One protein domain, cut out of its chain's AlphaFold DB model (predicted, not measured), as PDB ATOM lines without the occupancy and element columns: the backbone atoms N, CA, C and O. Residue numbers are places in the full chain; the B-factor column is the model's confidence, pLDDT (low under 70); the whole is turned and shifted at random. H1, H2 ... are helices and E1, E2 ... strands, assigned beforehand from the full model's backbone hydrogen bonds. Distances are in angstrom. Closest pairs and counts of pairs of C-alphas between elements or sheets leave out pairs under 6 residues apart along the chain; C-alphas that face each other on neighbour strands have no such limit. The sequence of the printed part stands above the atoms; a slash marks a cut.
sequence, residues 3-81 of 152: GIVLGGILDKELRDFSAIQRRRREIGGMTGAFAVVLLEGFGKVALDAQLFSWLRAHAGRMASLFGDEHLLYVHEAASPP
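Overview. This is residues 3 to 81 of the 152 residues of an uncharacterized protein of Chloroflexi bacterium (UniProt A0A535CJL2). Two long strands side by side, E1 and E2, run through the middle, and the long helix H1 starts near their last residues and slopes away like one arm of a V, with residues 22 to 28 sticking out. On the other side of the strand pair lie the short helix H2 and the small hairpin of E3 and E4. The printed part has 79 residues, with two named helices and four named strands in the order E1, H1, E2, H2, E3, E4; E1 and E2 are parallel, E3 and E4 antiparallel, and the class is mixed. It is only just compact, close to loose, with a radius of gyration of the C-alphas of 13.9 A and spans of 40 by 30 by 20 A.

Along the chain. E1, residues 3 to 10, begins at C-alpha 3 (74.306, 122.828, 97.412), is 20.5 A long and bends by 57 degrees at residue 7. H1, residues 11 to 26, is 23.0 A long and ends at C-alpha 26 (87.580, 117.840, 115.000). E2, residues 34 to 42, measures 23.6 A, and H2, residues 49 to 57, 12.0 A. E3, residues 63 to 66, and E4, residues 71 to 74, measure 10.0 A each; E4 ends at C-alpha 74 (65.597, 116.357, 93.714).

Arrangement. E1 and E2 are parallel at 24 degrees, with N 6 and O 37 2.9 A apart, within hydrogen-bond range. E1, H1 and E2 form a strand-helix-strand unit, two parallel strands joined through a helix, with a right-handed crossover. The closest C-alphas of H1 and E2, Asp 11 and Glu 40, are 6.0 A apart; those of E1 and H2, Gly 7 and Phe 52, 7.8 A. The hairpin of E3 and E4 is antiparallel at 168 degrees, with N 64 and O 73 2.8 A apart, within hydrogen-bond range. The closest C-alphas of E1 and E3, Gly 3 and Ala 63, are 7.7 A apart. H1 and H2 are apart. Every O i to N i+4 pair is within hydrogen-bond range in H1 and H2.

Size, cuts and confidence. The C-alphas farthest apart, Ile 27 and Ala 78, are 40.5 A from each other. The printed part has no cut and no long link. Its mean pLDDT is 76.9, and 23 residues are under 70, among them 28 to 36 and 40 to 46.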
ATOM      1  N   GLY A   3      73.679 124.146  97.418       64.50
ATOM      2  CA  GLY A   3      74.306 122.828  97.412       64.50
ATOM      3  C   GLY A   3      74.904 122.520  96.047       64.50
ATOM      4  O   GLY A   3      74.356 122.944  95.033       64.50
ATOM      5  N   ILE A   4      76.028 121.804  96.013       68.94
ATOM      6  CA  ILE A   4      76.657 121.346  94.767       68.94
ATOM      7  C   ILE A   4      76.743 119.821  94.805       68.94
ATOM      8  O   ILE A   4      77.272 119.250  95.759       68.94
ATOM      9  N   VAL A   5      76.237 119.160  93.763       70.50
ATOM     10  CA  VAL A   5      76.420 117.720  93.552       70.50
ATOM     11  C   VAL A   5      77.487 117.538  92.480       70.50
ATOM     12  O   VAL A   5      77.329 118.007  91.354       70.50
ATOM     13  N   LEU A   6      78.577 116.872  92.844       69.62
ATOM     14  CA  LEU A   6      79.681 116.529  91.955       69.62
ATOM     15  C   LEU A   6      79.706 115.011  91.808       69.62
ATOM     16  O   LEU A   6      79.717 114.300  92.808       69.62
ATOM     17  N   GLY A   7      79.707 114.513  90.576       71.19
ATOM     18  CA  GLY A   7      79.862 113.090  90.282       71.19
ATOM     19  C   GLY A   7      81.126 112.822  89.483       71.19
ATOM     20  O   GLY A   7      81.681 113.736  88.877       71.19
ATOM     21  N   GLY A   8      81.560 111.563  89.463       68.81
ATOM     22  CA  GLY A   8      82.735 111.173  88.692       68.81
ATOM     23  C   GLY A   8      84.039 111.624  89.350       68.81
ATOM     24  O   GLY A   8      84.901 112.196  88.689       68.81
ATOM     25  N   ILE A   9      84.199 111.327  90.638       73.25
ATOM     26  CA  ILE A   9      85.458 111.511  91.371       73.25
ATOM     27  C   ILE A   9      86.140 110.149  91.557       73.25
ATOM     28  O   ILE A   9      85.456 109.121  91.654       73.25
ATOM     29  N   LEU A  10      87.481 110.118  91.567       76.00
ATOM     30  CA  LEU A  10      88.221 108.891  91.860       76.00
ATOM     31  C   LEU A  10      87.986 108.487  93.319       76.00
ATOM     32  O   LEU A  10      88.107 109.296  94.232       76.00
ATOM     33  N   ASP A  11      87.779 107.198  93.557       75.31
ATOM     34  CA  ASP A  11      87.613 106.602  94.895       75.31
ATOM     35  C   ASP A  11      88.756 106.978  95.877       75.31
ATOM     36  O   ASP A  11      88.546 107.230  97.065       75.31
ATOM     37  N   LYS A  12      89.992 107.137  95.380       81.00
ATOM     38  CA  LYS A  12      91.098 107.689  96.186       81.00
ATOM     39  C   LYS A  12      90.848 109.143  96.607       81.00
ATOM     40  O   LYS A  12      91.034 109.472  97.774       81.00
ATOM     41  N   GLU A  13      90.440 109.995  95.672       82.88
ATOM     42  CA  GLU A  13      90.208 111.419  95.921       82.88
ATOM     43  C   GLU A  13      89.035 111.634  96.883       82.88
ATOM     44  O   GLU A  13      89.121 112.499  97.756       82.88
ATOM     45  N   LEU A  14      87.976 110.816  96.794       81.56
ATOM     46  CA  LEU A  14      86.861 110.901  97.738       81.56
ATOM     47  C   LEU A  14      87.295 110.550  99.167       81.56
ATOM     48  O   LEU A  14      86.918 111.244 100.121       81.56
ATOM     49  N   ARG A  15      88.107 109.498  99.335       82.44
ATOM     50  CA  ARG A  15      88.670 109.142 100.647       82.44
ATOM     51  C   ARG A  15      89.546 110.252 101.212       82.44
ATOM     52  O   ARG A  15      89.384 110.611 102.380       82.44
ATOM     53  N   ASP A  16      90.429 110.812 100.388       87.38
ATOM     54  CA  ASP A  16      91.322 111.898 100.792       87.38
ATOM     55  C   ASP A  16      90.513 113.136 101.218       87.38
ATOM     56  O   ASP A  16      90.729 113.684 102.305       87.38
ATOM     57  N   PHE A  17      89.504 113.519 100.426       84.69
ATOM     58  CA  PHE A  17      88.582 114.606 100.757       84.69
ATOM     59  C   PHE A  17      87.855 114.353 102.085       84.69
ATOM     60  O   PHE A  17      87.859 115.209 102.973       84.69
ATOM     61  N   SER A  18      87.288 113.158 102.267       82.62
ATOM     62  CA  SER A  18      86.558 112.782 103.484       82.62
ATOM     63  C   SER A  18      87.443 112.838 104.735       82.62
ATOM     64  O   SER A  18      87.010 113.320 105.788       82.62
ATOM     65  N   ALA A  19      88.705 112.410 104.623       86.44
ATOM     66  CA  ALA A  19      89.680 112.470 105.711       86.44
ATOM     67  C   ALA A  19      90.068 113.913 106.081       86.44
ATOM     68  O   ALA A  19      90.314 114.206 107.254       86.44
ATOM     69  N   ILE A  20      90.122 114.821 105.101       85.56
ATOM     70  CA  ILE A  20      90.352 116.254 105.340       85.56
ATOM     71  C   ILE A  20      89.146 116.877 106.056       85.56
ATOM     72  O   ILE A  20      89.327 117.570 107.059       85.56
ATOM     73  N   GLN A  21      87.919 116.603 105.595       82.12
ATOM     74  CA  GLN A  21      86.703 117.141 106.223       82.12
ATOM     75  C   GLN A  21      86.512 116.631 107.657       82.12
ATOM     76  O   GLN A  21      86.044 117.370 108.522       82.12
ATOM     77  N   ARG A  22      86.891 115.377 107.939       83.50
ATOM     78  CA  ARG A  22      86.882 114.827 109.303       83.50
ATOM     79  C   ARG A  22      87.807 115.616 110.236       83.50
ATOM     80  O   ARG A  22      87.337 116.129 111.244       83.50
ATOM     81  N   ARG A  23      89.070 115.810 109.841       84.00
ATOM     82  CA  ARG A  23      90.052 116.584 110.623       84.00
ATOM     83  C   ARG A  23      89.603 118.026 110.865       84.00
ATOM     84  O   ARG A  23      89.758 118.549 111.960       84.00
ATOM     85  N   ARG A  24      89.000 118.677 109.864       81.00
ATOM     86  CA  ARG A  24      88.462 120.041 110.024       81.00
ATOM     87  C   ARG A  24      87.323 120.121 111.042       81.00
ATOM     88  O   ARG A  24      87.271 121.088 111.798       81.00
ATOM     89  N   ARG A  25      86.445 119.111 111.081       78.50
ATOM     90  CA  ARG A  25      85.366 119.015 112.079       78.50
ATOM     91  C   ARG A  25      85.907 118.872 113.498       78.50
ATOM     92  O   ARG A  25      85.428 119.570 114.383       78.50
ATOM     93  N   GLU A  26      86.926 118.040 113.694       82.19
ATOM     94  CA  GLU A  26      87.580 117.840 115.000       82.19
ATOM     95  C   GLU A  26      88.226 119.127 115.539       82.19
ATOM     96  O   GLU A  26      88.243 119.355 116.743       82.19
ATOM     97  N   ILE A  27      88.704 120.000 114.647       82.06
ATOM     98  CA  ILE A  27      89.355 121.274 114.995       82.06
ATOM     99  C   ILE A  27      88.322 122.416 115.180       82.06
ATOM    100  O   ILE A  27      88.683 123.547 115.489       82.06
ATOM    101  N   GLY A  28      87.019 122.146 115.017       68.00
ATOM    102  CA  GLY A  28      85.943 123.134 115.206       68.00
ATOM    103  C   GLY A  28      85.782 124.142 114.060       68.00
ATOM    104  O   GLY A  28      85.029 125.107 114.177       68.00
ATOM    105  N   GLY A  29      86.460 123.931 112.929       64.06
ATOM    106  CA  GLY A  29      86.434 124.825 111.770       64.06
ATOM    107  C   GLY A  29      85.323 124.482 110.782       64.06
ATOM    108  O   GLY A  29      85.615 124.051 109.668       64.06
ATOM    109  N   MET A  30      84.053 124.643 111.160       62.03
ATOM    110  CA  MET A  30      82.938 124.527 110.210       62.03
ATOM    111  C   MET A  30      82.309 125.892 109.929       62.03
ATOM    112  O   MET A  30      81.392 126.328 110.615       62.03
ATOM    113  N   THR A  31      82.778 126.544 108.865       62.44
ATOM    114  CA  THR A  31      82.129 127.700 108.231       62.44
ATOM    115  C   THR A  31      81.917 127.394 106.751       62.44
ATOM    116  O   THR A  31      82.665 127.824 105.878       62.44
ATOM    117  N   GLY A  32      80.909 126.575 106.454       60.78
ATOM    118  CA  GLY A  32      80.466 126.328 105.083       60.78
ATOM    119  C   GLY A  32      79.207 127.132 104.787       60.78
ATOM    120  O   GLY A  32      78.221 126.986 105.497       60.78
ATOM    121  N   ALA A  33      79.211 127.958 103.739       66.25
ATOM    122  CA  ALA A  33      78.002 128.641 103.254       66.25
ATOM    123  C   ALA A  33      77.106 127.732 102.377       66.25
ATOM    124  O   ALA A  33      76.012 128.130 101.969       66.25
ATOM    125  N   PHE A  34      77.575 126.519 102.069       64.00
ATOM    126  CA  PHE A  34      76.939 125.561 101.168       64.00
ATOM    127  C   PHE A  34      77.325 124.117 101.521       64.00
ATOM    128  O   PHE A  34      78.347 123.884 102.169       64.00
ATOM    129  N   ALA A  35      76.511 123.154 101.082       69.12
ATOM    130  CA  ALA A  35      76.776 121.721 101.221       69.12
ATOM    131  C   ALA A  35      77.309 121.123  99.905       69.12
ATOM    132  O   ALA A  35      76.932 121.575  98.822       69.12
ATOM    133  N   VAL A  36      78.167 120.099  99.972       69.31
ATOM    134  CA  VAL A  36      78.676 119.398  98.778       69.31
ATOM    135  C   VAL A  36      78.438 117.899  98.909       69.31
ATOM    136  O   VAL A  36      78.858 117.297  99.895       69.31
ATOM    137  N   VAL A  37      77.799 117.303  97.900       74.62
ATOM    138  CA  VAL A  37      77.712 115.846  97.721       74.62
ATOM    139  C   VAL A  37      78.730 115.437  96.677       74.62
ATOM    140  O   VAL A  37      78.688 115.933  95.553       74.62
ATOM    141  N   LEU A  38      79.625 114.526  97.041       71.25
ATOM    142  CA  LEU A  38      80.556 113.911  96.108       71.25
ATOM    143  C   LEU A  38      80.097 112.476  95.859       71.25
ATOM    144  O   LEU A  38      80.042 111.673  96.787       71.25
ATOM    145  N   LEU A  39      79.765 112.171  94.610       73.06
ATOM    146  CA  LEU A  39      79.442 110.829  94.148       73.06
ATOM    147  C   LEU A  39      80.685 110.233  93.481       73.06
ATOM    148  O   LEU A  39      81.255 110.822  92.554       73.06
ATOM    149  N   GLU A  40      81.102 109.054  93.942       67.94
ATOM    150  CA  GLU A  40      82.119 108.267  93.242       67.94
ATOM    151  C   GLU A  40      81.625 107.849  91.857       67.94
ATOM    152  O   GLU A  40      80.437 107.919  91.533       67.94
ATOM    153  N   GLY A  41      82.565 107.402  91.033       67.69
ATOM    154  CA  GLY A  41      82.239 106.831  89.734       67.69
ATOM    155  C   GLY A  41      83.164 107.255  88.607       67.69
ATOM    156  O   GLY A  41      82.782 107.169  87.442       67.69
ATOM    157  N   PHE A  42      84.363 107.743  88.927       55.00
ATOM    158  CA  PHE A  42      85.445 107.894  87.959       55.00
ATOM    159  C   PHE A  42      86.502 106.835  88.260       55.00
ATOM    160  O   PHE A  42      86.885 106.633  89.412       55.00
ATOM    161  N   GLY A  43      86.943 106.103  87.235       62.56
ATOM    162  CA  GLY A  43      87.913 105.014  87.381       62.56
ATOM    163  C   GLY A  43      87.303 103.609  87.286       62.56
ATOM    164  O   GLY A  43      86.634 103.292  86.311       62.56
ATOM    165  N   LYS A  44      87.620 102.726  88.250       58.22
ATOM    166  CA  LYS A  44      87.410 101.263  88.128       58.22
ATOM    167  C   LYS A  44      85.956 100.808  88.180       58.22
ATOM    168  O   LYS A  44      85.673  99.739  87.663       58.22
ATOM    169  N   VAL A  45      85.075 101.566  88.820       62.91
ATOM    170  CA  VAL A  45      83.623 101.376  88.748       62.91
ATOM    171  C   VAL A  45      83.074 102.727  88.331       62.91
ATOM    172  O   VAL A  45      83.198 103.692  89.082       62.91
ATOM    173  N   ALA A  46      82.594 102.823  87.095       64.00
ATOM    174  CA  ALA A  46      82.014 104.060  86.602       64.00
ATOM    175  C   ALA A  46      80.678 104.318  87.308       64.00
ATOM    176  O   ALA A  46      79.967 103.374  87.661       64.00
ATOM    177  N   LEU A  47      80.322 105.592  87.485       74.25
ATOM    178  CA  LEU A  47      78.946 105.947  87.811       74.25
ATOM    179  C   LEU A  47      78.068 105.379  86.695       74.25
ATOM    180  O   LEU A  47      78.367 105.605  85.519       74.25
ATOM    181  N   ASP A  48      77.017 104.638  87.053       76.81
ATOM    182  CA  ASP A  48      76.116 104.085  86.048       76.81
ATOM    183  C   ASP A  48      75.620 105.204  85.111       76.81
ATOM    184  O   ASP A  48      75.222 106.291  85.546       76.81
ATOM    185  N   ALA A  49      75.675 104.940  83.805       77.19
ATOM    186  CA  ALA A  49      75.394 105.942  82.785       77.19
ATOM    187  C   ALA A  49      73.939 106.430  82.833       77.19
ATOM    188  O   ALA A  49      73.664 107.583  82.493       77.19
ATOM    189  N   GLN A  50      73.005 105.582  83.265       80.75
ATOM    190  CA  GLN A  50      71.600 105.938  83.389       80.75
ATOM    191  C   GLN A  50      71.357 106.832  84.608       80.75
ATOM    192  O   GLN A  50      70.677 107.853  84.478       80.75
ATOM    193  N   LEU A  51      71.964 106.515  85.754       82.69
ATOM    194  CA  LEU A  51      71.942 107.381  86.934       82.69
ATOM    195  C   LEU A  51      72.610 108.731  86.646       82.69
ATOM    196  O   LEU A  51      72.059 109.780  86.984       82.69
ATOM    197  N   PHE A  52      73.764 108.727  85.975       82.19
ATOM    198  CA  PHE A  52      74.438 109.960  85.571       82.19
ATOM    199  C   PHE A  52      73.573 110.801  84.625       82.19
ATOM    200  O   PHE A  52      73.452 112.013  84.806       82.19
ATOM    201  N   SER A  53      72.931 110.165  83.641       84.62
ATOM    202  CA  SER A  53      72.017 110.844  82.719       84.62
ATOM    203  C   SER A  53      70.816 111.448  83.452       84.62
ATOM    204  O   SER A  53      70.464 112.602  83.202       84.62
ATOM    205  N   TRP A  54      70.246 110.723  84.423       87.44
ATOM    206  CA  TRP A  54      69.176 111.236  85.277       87.44
ATOM    207  C   TRP A  54      69.628 112.463  86.080       87.44
ATOM    208  O   TRP A  54      68.955 113.490  86.035       87.44
ATOM    209  N   LEU A  55      70.793 112.416  86.736       85.75
ATOM    210  CA  LEU A  55      71.339 113.566  87.472       85.75
ATOM    211  C   LEU A  55      71.556 114.775  86.554       85.75
ATOM    212  O   LEU A  55      71.164 115.894  86.885       85.75
ATOM    213  N   ARG A  56      72.129 114.550  85.365       85.69
ATOM    214  CA  ARG A  56      72.374 115.601  84.372       85.69
ATOM    215  C   ARG A  56      71.078 116.243  83.875       85.69
ATOM    216  O   ARG A  56      71.040 117.460  83.711       85.69
ATOM    217  N   ALA A  57      70.023 115.456  83.661       89.12
ATOM    218  CA  ALA A  57      68.715 115.955  83.232       89.12
ATOM    219  C   ALA A  57      68.047 116.878  84.270       89.12
ATOM    220  O   ALA A  57      67.165 117.661  83.919       89.12
ATOM    221  N   HIS A  58      68.485 116.815  85.530       87.94
ATOM    222  CA  HIS A  58      67.976 117.635  86.626       87.94
ATOM    223  C   HIS A  58      68.992 118.684  87.113       87.94
ATOM    224  O   HIS A  58      68.821 119.270  88.183       87.94
ATOM    225  N   ALA A  59      70.041 118.958  86.331       85.19
ATOM    226  CA  ALA A  59      71.004 120.004  86.651       85.19
ATOM    227  C   ALA A  59      70.310 121.372  86.806       85.19
ATOM    228  O   ALA A  59      69.483 121.762  85.983       85.19
ATOM    229  N   GLY A  60      70.650 122.100  87.875       82.69
ATOM    230  CA  GLY A  60      70.064 123.406  88.197       82.69
ATOM    231  C   GLY A  60      68.720 123.354  88.933       82.69
ATOM    232  O   GLY A  60      68.216 124.404  89.326       82.69
ATOM    233  N   ARG A  61      68.146 122.165  89.162       85.50
ATOM    234  CA  ARG A  61      66.934 122.023  89.978       85.50
ATOM    235  C   ARG A  61      67.229 122.125  91.469       85.50
ATOM    236  O   ARG A  61      68.330 121.823  91.930       85.50
ATOM    237  N   MET A  62      66.207 122.516  92.225       85.00
ATOM    238  CA  MET A  62      66.268 122.516  93.681       85.00
ATOM    239  C   MET A  62      66.395 121.082  94.199       85.00
ATOM    240  O   MET A  62      65.691 120.178  93.748       85.00
ATOM    241  N   ALA A  63      67.280 120.884  95.171       85.38
ATOM    242  CA  ALA A  63      67.476 119.605  95.829       85.38
ATOM    243  C   ALA A  63      67.659 119.794  97.339       85.38
ATOM    244  O   ALA A  63      68.200 120.805  97.792       85.38
ATOM    245  N   SER A  64      67.219 118.803  98.104       83.69
ATOM    246  CA  SER A  64      67.443 118.693  99.541       83.69
ATOM    247  C   SER A  64      68.446 117.573  99.803       83.69
ATOM    248  O   SER A  64      68.300 116.469  99.280       83.69
ATOM    249  N   LEU A  65      69.468 117.869 100.604       79.31
ATOM    250  CA  LEU A  65      70.495 116.918 101.016       79.31
ATOM    251  C   LEU A  65      70.333 116.594 102.500       79.31
ATOM    252  O   LEU A  65      70.327 117.506 103.327       79.31
ATOM    253  N   PHE A  66      70.289 115.305 102.814       76.88
ATOM    254  CA  PHE A  66      70.256 114.776 104.172       76.88
ATOM    255  C   PHE A  66      71.554 113.998 104.397       76.88
ATOM    256  O   PHE A  66      71.753 112.909 103.854       76.88
ATOM    257  N   GLY A  67      72.505 114.651 105.068       65.81
ATOM    258  CA  GLY A  67      73.898 114.208 105.126       65.81
ATOM    259  C   GLY A  67      74.116 112.924 105.924       65.81
ATOM    260  O   GLY A  67      74.934 112.106 105.504       65.81
ATOM    261  N   ASP A  68      73.386 112.742 107.026       69.44
ATOM    262  CA  ASP A  68      73.545 111.599 107.936       69.44
ATOM    263  C   ASP A  68      72.911 110.322 107.363       69.44
ATOM    264  O   ASP A  68      73.400 109.218 107.585       69.44
ATOM    265  N   GLU A  69      71.865 110.477 106.553       69.44
ATOM    266  CA  GLU A  69      71.154 109.394 105.877       69.44
ATOM    267  C   GLU A  69      71.701 109.111 104.471       69.44
ATOM    268  O   GLU A  69      71.258 108.171 103.811       69.44
ATOM    269  N   HIS A  70      72.653 109.921 103.994       70.38
ATOM    270  CA  HIS A  70      73.195 109.862 102.634       70.38
ATOM    271  C   HIS A  70      72.117 109.965 101.536       70.38
ATOM    272  O   HIS A  70      72.237 109.350 100.474       70.38
ATOM    273  N   LEU A  71      71.068 110.762 101.771       76.81
ATOM    274  CA  LEU A  71      69.947 110.919 100.839       76.81
ATOM    275  C   LEU A  71      69.993 112.256 100.098       76.81
ATOM    276  O   LEU A  71      70.184 113.321 100.687       76.81
ATOM    277  N   LEU A  72      69.734 112.193  98.791       82.50
ATOM    278  CA  LEU A  72      69.538 113.343  97.914       82.50
ATOM    279  C   LEU A  72      68.116 113.300  97.348       82.50
ATOM    280  O   LEU A  72      67.769 112.373  96.619       82.50
ATOM    281  N   TYR A  73      67.322 114.330  97.629       85.12
ATOM    282  CA  TYR A  73      65.996 114.516  97.044       85.12
ATOM    283  C   TYR A  73      66.039 115.643  96.027       85.12
ATOM    284  O   TYR A  73      66.350 116.777  96.380       85.12
ATOM    285  N   VAL A  74      65.708 115.349  94.774       87.00
ATOM    286  CA  VAL A  74      65.597 116.357  93.714       87.00
ATOM    287  C   VAL A  74      64.124 116.712  93.542       87.00
ATOM    288  O   VAL A  74      63.299 115.838  93.281       87.00
ATOM    289  N   HIS A  75      63.784 117.989  93.713       84.69
ATOM    290  CA  HIS A  75      62.399 118.452  93.646       84.69
ATOM    291  C   HIS A  75      61.878 118.416  92.208       84.69
ATOM    292  O   HIS A  75      62.621 118.659  91.252       84.69
ATOM    293  N   GLU A  76      60.590 118.087  92.072       86.50
ATOM    294  CA  GLU A  76      59.875 117.968  90.789       86.50
ATOM    295  C   GLU A  76      60.525 116.979  89.801       86.50
ATOM    296  O   GLU A  76      60.292 117.043  88.592       86.50
ATOM    297  N   ALA A  77      61.383 116.083  90.289       85.75
ATOM    298  CA  ALA A  77      62.079 115.104  89.473       85.75
ATOM    299  C   ALA A  77      61.207 113.879  89.190       85.75
ATOM    300  O   ALA A  77      60.445 113.426  90.043       85.75
ATOM    301  N   ALA A  78      61.373 113.303  87.998       83.38
ATOM    302  CA  ALA A  78      60.902 111.944  87.753       83.38
ATOM    303  C   ALA A  78      61.700 110.963  88.626       83.38
ATOM    304  O   ALA A  78      62.850 111.248  88.970       83.38
ATOM    305  N   SER A  79      61.127 109.799  88.943       84.69
ATOM    306  CA  SER A  79      61.815 108.772  89.735       84.69
ATOM    307  C   SER A  79      63.210 108.474  89.167       84.69
ATOM    308  O   SER A  79      63.349 108.360  87.946       84.69
ATOM    309  N   PRO A  80      64.256 108.370  90.006       85.88
ATOM    310  CA  PRO A  80      65.564 107.937  89.541       85.88
ATOM    311  C   PRO A  80      65.501 106.481  89.063       85.88
ATOM    312  O   PRO A  80      64.584 105.745  89.440       85.88
ATOM    313  N   PRO A  81      66.466 106.044  88.241       87.00
ATOM    314  CA  PRO A  81      66.590 104.632  87.921       87.00
ATOM    315  C   PRO A  81      66.811 103.805  89.192       87.00
ATOM    316  O   PRO A  81      67.547 104.208  90.096       87.00
TER     317      PRO A  81